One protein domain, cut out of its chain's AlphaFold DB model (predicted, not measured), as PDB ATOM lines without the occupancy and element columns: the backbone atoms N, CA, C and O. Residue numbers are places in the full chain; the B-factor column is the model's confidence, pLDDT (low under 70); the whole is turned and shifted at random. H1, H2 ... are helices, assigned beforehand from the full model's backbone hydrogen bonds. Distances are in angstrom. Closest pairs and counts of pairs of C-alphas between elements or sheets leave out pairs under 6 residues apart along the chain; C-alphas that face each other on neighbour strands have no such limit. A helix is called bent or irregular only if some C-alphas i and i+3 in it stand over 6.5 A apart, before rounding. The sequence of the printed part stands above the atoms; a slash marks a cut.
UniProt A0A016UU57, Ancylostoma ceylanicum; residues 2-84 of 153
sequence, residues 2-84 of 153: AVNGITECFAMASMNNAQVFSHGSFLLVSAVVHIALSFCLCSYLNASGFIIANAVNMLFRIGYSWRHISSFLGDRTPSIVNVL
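AT A GLANCE: This is residues 2 to 84 of the 153 residues of a protein of Ancylostoma ceylanicum (UniProt A0A016UU57). The model is a long helical hairpin, H2 and H3, that opens like a narrow V from the turn at residue 46, with the shorter helix H1 packed on H3 towards the open end. H3 kinks near residue 70, and after it the last residues fold back to the very short helix H4, which touches no helix. The printed part has 83 residues, with four named helices in the order H1, H2, H3, H4 and no named strand; the class is all helix. The whole is only just loose, close to compact, with a radius of gyration of the C-alphas of 14.6 A, and its outline is flat, spanning 43 by 31 by 16 A.

HOW THE PARTS SIT: The longest helix is H3, residues 47 to 76. H2, residues 17 to 45, touches H3 and forms a helical hairpin with it. The two run opposite ways at a shallow tilt of 27 degrees, and their closest C-alphas, those of Leu 41 and Gly 49, are 4.4 A apart. H3 touches H2 with residues 48 to 61 alone. H1, residues 2 to 14, touches residues 58 to 72 of H3 alone, the same way at a steep tilt of 39 degrees; the closest C-alphas, those of Asn 4 and Ile 62, are 5.2 A apart. H1 and H2 are close but not clearly touching: their closest C-alphas, those of Met 12 and Val 20, are 6.6 A apart. H1, H2 and H3 make an up and down bundle, each helix running against the one before it in the chain. H4, residues 80 to 83, is apart from H2 and H3, and only just apart from H1, at 8.4 A. Every O i to N i+4 pair is within hydrogen-bond range in H1 and H2, and 24 of 26 are in H3; H4 is too short for such a pair.

IN THESE COORDINATES: H3 measures 40.6 A from C-alpha 47 at (261.968, 319.694, 207.417) to C-alpha 76 at (251.619, 358.000, 216.180). It has a kink of 63 degrees near residue 70 and is irregular, with C-alphas 72 and 75 9.3 A apart. H2 measures 40.5 A from Asn 17 to Leu 45. H1 measures 19.0 A and begins with C-alpha 2 at (248.717, 337.092, 209.871). H4 measures 5.4 A, Ile 80 to Val 83.

THE WHOLE: The two C-alphas farthest apart, those of Ser 43 and Asp 75, are 43.6 A apart. The printed part has no cut, and its three links are tight. The mean pLDDT of the printed part is 83.9; residues 77 to 78 and 80 to 81 are under 70.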
ATOM      1  N   ALA A   2     249.765 336.099 210.177       76.81
ATOM      2  CA  ALA A   2     248.717 337.092 209.871       76.81
ATOM      3  C   ALA A   2     249.171 338.567 209.981       76.81
ATOM      4  O   ALA A   2     248.846 339.375 209.116       76.81
ATOM      5  N   VAL A   3     249.988 338.899 210.990       80.12
ATOM      6  CA  VAL A   3     250.534 340.259 211.188       80.12
ATOM      7  C   VAL A   3     251.310 340.749 209.964       80.12
ATOM      8  O   VAL A   3     251.157 341.899 209.575       80.12
ATOM      9  N   ASN A   4     252.083 339.869 209.322       84.56
ATOM     10  CA  ASN A   4     252.864 340.212 208.137       84.56
ATOM     11  C   ASN A   4     251.978 340.743 206.996       84.56
ATOM     12  O   ASN A   4     252.262 341.818 206.473       84.56
ATOM     13  N   GLY A   5     250.875 340.055 206.685       83.19
ATOM     14  CA  GLY A   5     249.964 340.475 205.618       83.19
ATOM     15  C   GLY A   5     249.315 341.835 205.885       83.19
ATOM     16  O   GLY A   5     249.248 342.670 204.988       83.19
ATOM     17  N   ILE A   6     248.905 342.099 207.131       84.56
ATOM     18  CA  ILE A   6     248.325 343.397 207.514       84.56
ATOM     19  C   ILE A   6     249.383 344.506 207.420       84.56
ATOM     20  O   ILE A   6     249.111 345.565 206.855       84.56
ATOM     21  N   THR A   7     250.603 344.266 207.920       83.25
ATOM     22  CA  THR A   7     251.687 345.263 207.874       83.25
ATOM     23  C   THR A   7     252.130 345.592 206.453       83.25
ATOM     24  O   THR A   7     252.410 346.749 206.162       83.25
ATOM     25  N   GLU A   8     252.167 344.609 205.557       82.81
ATOM     26  CA  GLU A   8     252.559 344.817 204.160       82.81
ATOM     27  C   GLU A   8     251.471 345.517 203.362       82.81
ATOM     28  O   GLU A   8     251.771 346.420 202.588       82.81
ATOM     29  N   CYS A   9     250.208 345.148 203.586       84.44
ATOM     30  CA  CYS A   9     249.076 345.830 202.971       84.44
ATOM     31  C   CYS A   9     249.055 347.310 203.362       84.44
ATOM     32  O   CYS A   9     248.954 348.176 202.496       84.44
ATOM     33  N   PHE A  10     249.229 347.606 204.653       85.00
ATOM     34  CA  PHE A  10     249.287 348.982 205.125       85.00
ATOM     35  C   PHE A  10     250.506 349.729 204.562       85.00
ATOM     36  O   PHE A  10     250.348 350.832 204.045       85.00
ATOM     37  N   ALA A  11     251.701 349.127 204.607       83.56
ATOM     38  CA  ALA A  11     252.913 349.747 204.070       83.56
ATOM     39  C   ALA A  11     252.791 350.038 202.565       83.56
ATOM     40  O   ALA A  11     253.160 351.119 202.117       83.56
ATOM     41  N   MET A  12     252.222 349.114 201.788       84.12
ATOM     42  CA  MET A  12     251.979 349.303 200.358       84.12
ATOM     43  C   MET A  12     250.947 350.403 200.089       84.12
ATOM     44  O   MET A  12     251.143 351.200 199.177       84.12
ATOM     45  N   ALA A  13     249.882 350.486 200.892       86.31
ATOM     46  CA  ALA A  13     248.862 351.525 200.763       86.31
ATOM     47  C   ALA A  13     249.386 352.936 201.096       86.31
ATOM     48  O   ALA A  13     248.860 353.915 200.574       86.31
ATOM     49  N   SER A  14     250.415 353.054 201.947       84.06
ATOM     50  CA  SER A  14     251.028 354.339 202.313       84.06
ATOM     51  C   SER A  14     252.197 354.774 201.418       84.06
ATOM     52  O   SER A  14     252.659 355.908 201.531       84.06
ATOM     53  N   MET A  15     252.711 353.895 200.552       83.00
ATOM     54  CA  MET A  15     253.898 354.159 199.730       83.00
ATOM     55  C   MET A  15     253.584 354.906 198.428       83.00
ATOM     56  O   MET A  15     252.594 354.641 197.753       83.00
ATOM     57  N   ASN A  16     254.503 355.780 198.005       82.12
ATOM     58  CA  ASN A  16     254.466 356.383 196.668       82.12
ATOM     59  C   ASN A  16     255.075 355.438 195.604       82.12
ATOM     60  O   ASN A  16     255.871 354.561 195.934       82.12
ATOM     61  N   ASN A  17     254.792 355.654 194.314       80.88
ATOM     62  CA  ASN A  17     255.193 354.761 193.208       80.88
ATOM     63  C   ASN A  17     256.691 354.373 193.202       80.88
ATOM     64  O   ASN A  17     257.036 353.214 192.981       80.88
ATOM     65  N   ALA A  18     257.592 355.315 193.505       78.56
ATOM     66  CA  ALA A  18     259.031 355.038 193.592       78.56
ATOM     67  C   ALA A  18     259.404 354.142 194.793       78.56
ATOM     68  O   ALA A  18     260.299 353.301 194.704       78.56
ATOM     69  N   GLN A  19     258.702 354.296 195.918       78.94
ATOM     70  CA  GLN A  19     258.905 353.483 197.117       78.94
ATOM     71  C   GLN A  19     258.333 352.074 196.938       78.94
ATOM     72  O   GLN A  19     258.959 351.121 197.391       78.94
ATOM     73  N   VAL A  20     257.221 351.931 196.210       82.31
ATOM     74  CA  VAL A  20     256.646 350.625 195.847       82.31
ATOM     75  C   VAL A  20     257.640 349.804 195.024       82.31
ATOM     76  O   VAL A  20     257.836 348.623 195.301       82.31
ATOM     77  N   PHE A  21     258.330 350.423 194.062       81.94
ATOM     78  CA  PHE A  21     259.343 349.724 193.267       81.94
ATOM     79  C   PHE A  21     260.536 349.259 194.123       81.94
ATOM     80  O   PHE A  21     260.985 348.118 194.011       81.94
ATOM     81  N   SER A  22     261.005 350.110 195.042       81.00
ATOM     82  CA  SER A  22     262.054 349.750 196.008       81.00
ATOM     83  C   SER A  22     261.610 348.627 196.960       81.00
ATOM     84  O   SER A  22     262.360 347.683 197.207       81.00
ATOM     85  N   HIS A  23     260.359 348.666 197.429       83.81
ATOM     86  CA  HIS A  23     259.769 347.612 198.251       83.81
ATOM     87  C   HIS A  23     259.657 346.280 197.499       83.81
ATOM     88  O   HIS A  23     259.988 345.231 198.051       83.81
ATOM     89  N   GLY A  24     259.268 346.318 196.221       82.06
ATOM     90  CA  GLY A  24     259.261 345.150 195.338       82.06
ATOM     91  C   GLY A  24     260.654 344.538 195.166       82.06
ATOM     92  O   GLY A  24     260.810 343.322 195.260       82.06
ATOM     93  N   SER A  25     261.683 345.376 195.007       84.19
ATOM     94  CA  SER A  25     263.080 344.920 194.966       84.19
ATOM     95  C   SER A  25     263.509 344.265 196.287       84.19
ATOM     96  O   SER A  25     264.091 343.181 196.284       84.19
ATOM     97  N   PHE A  26     263.141 344.849 197.433       86.69
ATOM     98  CA  PHE A  26     263.389 344.247 198.747       86.69
ATOM     99  C   PHE A  26     262.709 342.878 198.903       86.69
ATOM    100  O   PHE A  26     263.341 341.935 199.376       86.69
ATOM    101  N   LEU A  27     261.449 342.740 198.479       86.25
ATOM    102  CA  LEU A  27     260.723 341.465 198.500       86.25
ATOM    103  C   LEU A  27     261.430 340.395 197.657       86.25
ATOM    104  O   LEU A  27     261.532 339.246 198.087       86.25
ATOM    105  N   LEU A  28     261.965 340.780 196.496       87.44
ATOM    106  CA  LEU A  28     262.723 339.885 195.623       87.44
ATOM    107  C   LEU A  28     264.031 339.432 196.282       87.44
ATOM    108  O   LEU A  28     264.316 338.235 196.324       87.44
ATOM    109  N   VAL A  29     264.794 340.358 196.869       89.56
ATOM    110  CA  VAL A  29     266.012 340.022 197.626       89.56
ATOM    111  C   VAL A  29     265.681 339.119 198.817       89.56
ATOM    112  O   VAL A  29     266.352 338.110 199.025       89.56
ATOM    113  N   SER A  30     264.613 339.421 199.560       87.88
ATOM    114  CA  SER A  30     264.137 338.601 200.681       87.88
ATOM    115  C   SER A  30     263.799 337.176 200.238       87.88
ATOM    116  O   SER A  30     264.103 336.229 200.959       87.88
ATOM    117  N   ALA A  31     263.221 336.996 199.047       89.38
ATOM    118  CA  ALA A  31     262.925 335.676 198.499       89.38
ATOM    119  C   ALA A  31     264.202 334.884 198.177       89.38
ATOM    120  O   ALA A  31     264.307 333.716 198.550       89.38
ATOM    121  N   VAL A  32     265.200 335.519 197.555       91.75
ATOM    122  CA  VAL A  32     266.501 334.884 197.275       91.75
ATOM    123  C   VAL A  32     267.203 334.484 198.575       91.75
ATOM    124  O   VAL A  32     267.671 333.351 198.704       91.75
ATOM    125  N   VAL A  33     267.218 335.376 199.570       91.25
ATOM    126  CA  VAL A  33     267.777 335.092 200.900       91.25
ATOM    127  C   VAL A  33     267.032 333.938 201.567       91.25
ATOM    128  O   VAL A  33     267.673 333.042 202.104       91.25
ATOM    129  N   HIS A  34     265.701 333.907 201.501       92.31
ATOM    130  CA  HIS A  34     264.904 332.815 202.058       92.31
ATOM    131  C   HIS A  34     265.235 331.469 201.403       92.31
ATOM    132  O   HIS A  34     265.369 330.476 202.114       92.31
ATOM    133  N   ILE A  35     265.428 331.417 200.082       92.06
ATOM    134  CA  ILE A  35     265.828 330.184 199.387       92.06
ATOM    135  C   ILE A  35     267.202 329.711 199.877       92.06
ATOM    136  O   ILE A  35     267.350 328.545 200.242       92.06
ATOM    137  N   ALA A  36     268.185 330.611 199.957       91.62
ATOM    138  CA  ALA A  36     269.523 330.277 200.449       91.62
ATOM    139  C   ALA A  36     269.502 329.815 201.918       91.62
ATOM    140  O   ALA A  36     270.114 328.807 202.271       91.62
ATOM    141  N   LEU A  37     268.748 330.518 202.768       89.88
ATOM    142  CA  LEU A  37     268.592 330.187 204.180       89.88
ATOM    143  C   LEU A  37     267.897 328.831 204.353       89.88
ATOM    144  O   LEU A  37     268.342 328.014 205.153       89.88
ATOM    145  N   SER A  38     266.848 328.571 203.569       90.44
ATOM    146  CA  SER A  38     266.135 327.292 203.564       90.44
ATOM    147  C   SER A  38     267.056 326.155 203.155       90.44
ATOM    148  O   SER A  38     267.062 325.123 203.811       90.44
ATOM    149  N   PHE A  39     267.875 326.347 202.120       91.31
ATOM    150  CA  PHE A  39     268.833 325.337 201.682       91.31
ATOM    151  C   PHE A  39     269.844 324.996 202.786       91.31
ATOM    152  O   PHE A  39     270.002 323.825 203.134       91.31
ATOM    153  N   CYS A  40     270.455 326.011 203.406       91.12
ATOM    154  CA  CYS A  40     271.374 325.808 204.525       91.12
ATOM    155  C   CYS A  40     270.693 325.103 205.705       91.12
ATOM    156  O   CYS A  40     271.179 324.075 206.168       91.12
ATOM    157  N   LEU A  41     269.565 325.620 206.197       86.31
ATOM    158  CA  LEU A  41     268.909 325.080 207.391       86.31
ATOM    159  C   LEU A  41     268.318 323.686 207.156       86.31
ATOM    160  O   LEU A  41     268.391 322.852 208.055       86.31
ATOM    161  N   CYS A  42     267.779 323.400 205.969       90.75
ATOM    162  CA  CYS A  42     267.323 322.056 205.619       90.75
ATOM    163  C   CYS A  42     268.475 321.050 205.593       90.75
ATOM    164  O   CYS A  42     268.273 319.911 206.004       90.75
ATOM    165  N   SER A  43     269.683 321.461 205.190       88.75
ATOM    166  CA  SER A  43     270.859 320.582 205.220       88.75
ATOM    167  C   SER A  43     271.246 320.143 206.637       88.75
ATOM    168  O   SER A  43     271.828 319.073 206.787       88.75
ATOM    169  N   TYR A  44     270.938 320.939 207.670       88.31
ATOM    170  CA  TYR A  44     271.252 320.608 209.068       88.31
ATOM    171  C   TYR A  44     270.061 320.025 209.842       88.31
ATOM    172  O   TYR A  44     270.241 319.151 210.685       88.31
ATOM    173  N   LEU A  45     268.844 320.516 209.586       85.06
ATOM    174  CA  LEU A  45     267.651 320.275 210.412       85.06
ATOM    175  C   LEU A  45     266.492 319.624 209.636       85.06
ATOM    176  O   LEU A  45     265.387 319.506 210.172       85.06
ATOM    177  N   ASN A  46     266.715 319.208 208.384       89.19
ATOM    178  CA  ASN A  46     265.695 318.642 207.495       89.19
ATOM    179  C   ASN A  46     264.438 319.541 207.427       89.19
ATOM    180  O   ASN A  46     264.547 320.762 207.308       89.19
ATOM    181  N   ALA A  47     263.235 318.965 207.522       86.50
ATOM    182  CA  ALA A  47     261.968 319.694 207.417       86.50
ATOM    183  C   ALA A  47     261.812 320.814 208.465       86.50
ATOM    184  O   ALA A  47     261.250 321.869 208.164       86.50
ATOM    185  N   SER A  48     262.351 320.634 209.674       86.75
ATOM    186  CA  SER A  48     262.324 321.663 210.721       86.75
ATOM    187  C   SER A  48     263.116 322.910 210.317       86.75
ATOM    188  O   SER A  48     262.727 324.029 210.650       86.75
ATOM    189  N   GLY A  49     264.190 322.730 209.541       86.31
ATOM    190  CA  GLY A  49     264.989 323.824 208.994       86.31
ATOM    191  C   GLY A  49     264.191 324.738 208.065       86.31
ATOM    192  O   GLY A  49     264.310 325.959 208.160       86.31
ATOM    193  N   PHE A  50     263.308 324.165 207.244       87.19
ATOM    194  CA  PHE A  50     262.421 324.924 206.360       87.19
ATOM    195  C   PHE A  50     261.427 325.795 207.143       87.19
ATOM    196  O   PHE A  50     261.223 326.966 206.827       87.19
ATOM    197  N   ILE A  51     260.837 325.240 208.208       89.94
ATOM    198  CA  ILE A  51     259.879 325.955 209.065       89.94
ATOM    199  C   ILE A  51     260.556 327.165 209.720       89.94
ATOM    200  O   ILE A  51     260.004 328.270 209.706       89.94
ATOM    201  N   ILE A  52     261.764 326.971 210.255       88.31
ATOM    202  CA  ILE A  52     262.546 328.040 210.887       88.31
ATOM    203  C   ILE A  52     262.941 329.101 209.853       88.31
ATOM    204  O   ILE A  52     262.764 330.290 210.114       88.31
ATOM    205  N   ALA A  53     263.421 328.698 208.672       89.44
ATOM    206  CA  ALA A  53     263.805 329.633 207.616       89.44
ATOM    207  C   ALA A  53     262.633 330.531 207.187       89.44
ATOM    208  O   ALA A  53     262.788 331.751 207.078       89.44
ATOM    209  N   ASN A  54     261.438 329.954 207.045       90.06
ATOM    210  CA  ASN A  54     260.232 330.711 206.731       90.06
ATOM    211  C   ASN A  54     259.827 331.659 207.873       90.06
ATOM    212  O   ASN A  54     259.467 332.810 207.623       90.06
ATOM    213  N   ALA A  55     259.928 331.219 209.132       88.56
ATOM    214  CA  ALA A  55     259.655 332.077 210.285       88.56
ATOM    215  C   ALA A  55     260.598 333.291 210.328       88.56
ATOM    216  O   ALA A  55     260.140 334.421 210.498       88.56
ATOM    217  N   VAL A  56     261.896 333.077 210.097       88.50
ATOM    218  CA  VAL A  56     262.908 334.143 210.029       88.50
ATOM    219  C   VAL A  56     262.618 335.110 208.880       88.50
ATOM    220  O   VAL A  56     262.610 336.323 209.089       88.50
ATOM    221  N   ASN A  57     262.306 334.602 207.686       90.75
ATOM    222  CA  ASN A  57     261.933 335.436 206.542       90.75
ATOM    223  C   ASN A  57     260.697 336.306 206.846       90.75
ATOM    224  O   ASN A  57     260.672 337.499 206.540       90.75
ATOM    225  N   MET A  58     259.687 335.742 207.514       89.31
ATOM    226  CA  MET A  58     258.500 336.492 207.934       89.31
ATOM    227  C   MET A  58     258.820 337.572 208.976       89.31
ATOM    228  O   MET A  58     258.259 338.665 208.895       89.31
ATOM    229  N   LEU A  59     259.737 337.318 209.917       88.38
ATOM    230  CA  LEU A  59     260.187 338.323 210.887       88.38
ATOM    231  C   LEU A  59     260.913 339.489 210.208       88.38
ATOM    232  O   LEU A  59     260.607 340.644 210.503       88.38
ATOM    233  N   PHE A  60     261.815 339.207 209.261       86.69
ATOM    234  CA  PHE A  60     262.492 340.250 208.486       86.69
ATOM    235  C   PHE A  60     261.502 341.123 207.712       86.69
ATOM    236  O   PHE A  60     261.609 342.350 207.739       86.69
ATOM    237  N   ARG A  61     260.499 340.510 207.074       86.62
ATOM    238  CA  ARG A  61     259.467 341.232 206.317       86.62
ATOM    239  C   ARG A  61     258.574 342.097 207.210       86.62
ATOM    240  O   ARG A  61     258.304 343.248 206.860       86.62
ATOM    241  N   ILE A  62     258.166 341.589 208.379       87.19
ATOM    242  CA  ILE A  62     257.440 342.387 209.385       87.19
ATOM    243  C   ILE A  62     258.308 343.560 209.847       87.19
ATOM    244  O   ILE A  62     257.835 344.690 209.847       87.19
ATOM    245  N   GLY A  63     259.576 343.322 210.193       84.50
ATOM    246  CA  GLY A  63     260.485 344.364 210.678       84.50
ATOM    247  C   GLY A  63     260.747 345.465 209.646       84.50
ATOM    248  O   GLY A  63     260.713 346.648 209.985       84.50
ATOM    249  N   TYR A  64     260.944 345.097 208.377       86.06
ATOM    250  CA  TYR A  64     261.087 346.059 207.283       86.06
ATOM    251  C   TYR A  64     259.822 346.907 207.106       86.06
ATOM    252  O   TYR A  64     259.893 348.137 207.103       86.06
ATOM    253  N   SER A  65     258.660 346.253 207.013       83.94
ATOM    254  CA  SER A  65     257.370 346.934 206.842       83.94
ATOM    255  C   SER A  65     257.083 347.851 208.028       83.94
ATOM    256  O   SER A  65     256.700 349.002 207.852       83.94
ATOM    257  N   TRP A  66     257.376 347.390 209.244       83.06
ATOM    258  CA  TRP A  66     257.232 348.175 210.460       83.06
ATOM    259  C   TRP A  66     258.127 349.415 210.478       83.06
ATOM    260  O   TRP A  66     257.682 350.487 210.874       83.06
ATOM    261  N   ARG A  67     259.379 349.310 210.015       82.56
ATOM    262  CA  ARG A  67     260.284 350.463 209.912       82.56
ATOM    263  C   ARG A  67     259.745 351.514 208.939       82.56
ATOM    264  O   ARG A  67     259.840 352.704 209.226       82.56
ATOM    265  N   HIS A  68     259.148 351.084 207.826       81.06
ATOM    266  CA  HIS A  68     258.488 351.991 206.889       81.06
ATOM    267  C   HIS A  68     257.275 352.681 207.528       81.06
ATOM    268  O   HIS A  68     257.192 353.908 207.518       81.06
ATOM    269  N   ILE A  69     256.393 351.908 208.167       82.19
ATOM    270  CA  ILE A  69     255.238 352.428 208.912       82.19
ATOM    271  C   ILE A  69     255.690 353.412 209.987       82.19
ATOM    272  O   ILE A  69     255.081 354.464 210.155       82.19
ATOM    273  N   SER A  70     256.789 353.108 210.678       80.56
ATOM    274  CA  SER A  70     257.308 353.958 211.738       80.56
ATOM    275  C   SER A  70     257.850 355.283 211.234       80.56
ATOM    276  O   SER A  70     257.620 356.312 211.863       80.56
ATOM    277  N   SER A  71     258.503 355.272 210.075       79.25
ATOM    278  CA  SER A  71     258.923 356.496 209.400       79.25
ATOM    279  C   SER A  71     257.742 357.311 208.866       79.25
ATOM    280  O   SER A  71     257.874 358.523 208.737       79.25
ATOM    281  N   PHE A  72     256.619 356.667 208.531       78.56
ATOM    282  CA  PHE A  72     255.430 357.321 207.984       78.56
ATOM    283  C   PHE A  72     254.516 357.909 209.075       78.56
ATOM    284  O   PHE A  72     254.043 359.033 208.937       78.56
ATOM    285  N   LEU A  73     254.287 357.183 210.178       78.44
ATOM    286  CA  LEU A  73     253.443 357.622 211.303       78.44
ATOM    287  C   LEU A  73     254.194 358.447 212.364       78.44
ATOM    288  O   LEU A  73     253.538 359.121 213.162       78.44
ATOM    289  N   GLY A  74     255.529 358.384 212.419       78.06
ATOM    290  CA  GLY A  74     256.327 359.066 213.443       78.06
ATOM    291  C   GLY A  74     255.887 358.690 214.865       78.06
ATOM    292  O   GLY A  74     255.820 357.510 215.218       78.06
ATOM    293  N   ASP A  75     255.513 359.689 215.665       71.44
ATOM    294  CA  ASP A  75     255.087 359.521 217.065       71.44
ATOM    295  C   ASP A  75     253.705 358.858 217.233       71.44
ATOM    296  O   ASP A  75     253.321 358.483 218.339       71.44
ATOM    297  N   ARG A  76     252.930 358.686 216.152       71.69
ATOM    298  CA  ARG A  76     251.619 358.000 216.180       71.69
ATOM    299  C   ARG A  76     251.742 356.478 216.068       71.69
ATOM    300  O   ARG A  76     250.730 355.792 215.934       71.69
ATOM    301  N   THR A  77     252.960 355.945 216.065       69.62
ATOM    302  CA  THR A  77     253.201 354.516 215.875       69.62
ATOM    303  C   THR A  77     252.710 353.710 217.075       69.62
ATOM    304  O   THR A  77     253.146 353.948 218.202       69.62
ATOM    305  N   PRO A  78     251.794 352.743 216.877       68.44
ATOM    306  CA  PRO A  78     251.417 351.842 217.959       68.44
ATOM    307  C   PRO A  78     252.656 351.056 218.389       68.44
ATOM    308  O   PRO A  78     253.463 350.692 217.545       68.44
ATOM    309  N   SER A  79     252.842 350.789 219.682       73.62
ATOM    310  CA  SER A  79     254.003 350.006 220.119       73.62
ATOM    311  C   SER A  79     253.906 348.569 219.583       73.62
ATOM    312  O   SER A  79     252.821 347.988 219.528       73.62
ATOM    313  N   ILE A  80     255.042 347.957 219.229       69.06
ATOM    314  CA  ILE A  80     255.096 346.534 218.824       69.06
ATOM    315  C   ILE A  80     254.578 345.637 219.961       69.06
ATOM    316  O   ILE A  80     254.002 344.578 219.721       69.06
ATOM    317  N   VAL A  81     254.731 346.095 221.207       67.50
ATOM    318  CA  VAL A  81     254.281 345.399 222.416       67.50
ATOM    319  C   VAL A  81     252.761 345.253 222.448       67.50
ATOM    320  O   VAL A  81     252.269 344.234 222.917       67.50
ATOM    321  N   ASN A  82     252.016 346.199 221.871       71.19
ATOM    322  CA  ASN A  82     250.555 346.114 221.793       71.19
ATOM    323  C   ASN A  82     250.067 345.070 220.774       71.19
ATOM    324  O   ASN A  82     248.904 344.683 220.813       71.19
ATOM    325  N   VAL A  83     250.931 344.630 219.853       73.94
ATOM    326  CA  VAL A  83     250.628 343.574 218.870       73.94
ATOM    327  C   VAL A  83     250.975 342.186 219.425       73.94
ATOM    328  O   VAL A  83     250.515 341.171 218.898       73.94
ATOM    329  N   LEU A  84     251.793 342.116 220.479       77.31
ATOM    330  CA  LEU A  84     252.168 340.848 221.090       77.31
ATOM    331  C   LEU A  84     251.002 340.262 221.904       77.31
ATOM    332  O   LEU A  84     250.265 341.003 222.555       77.31
TER     333      LEU A  84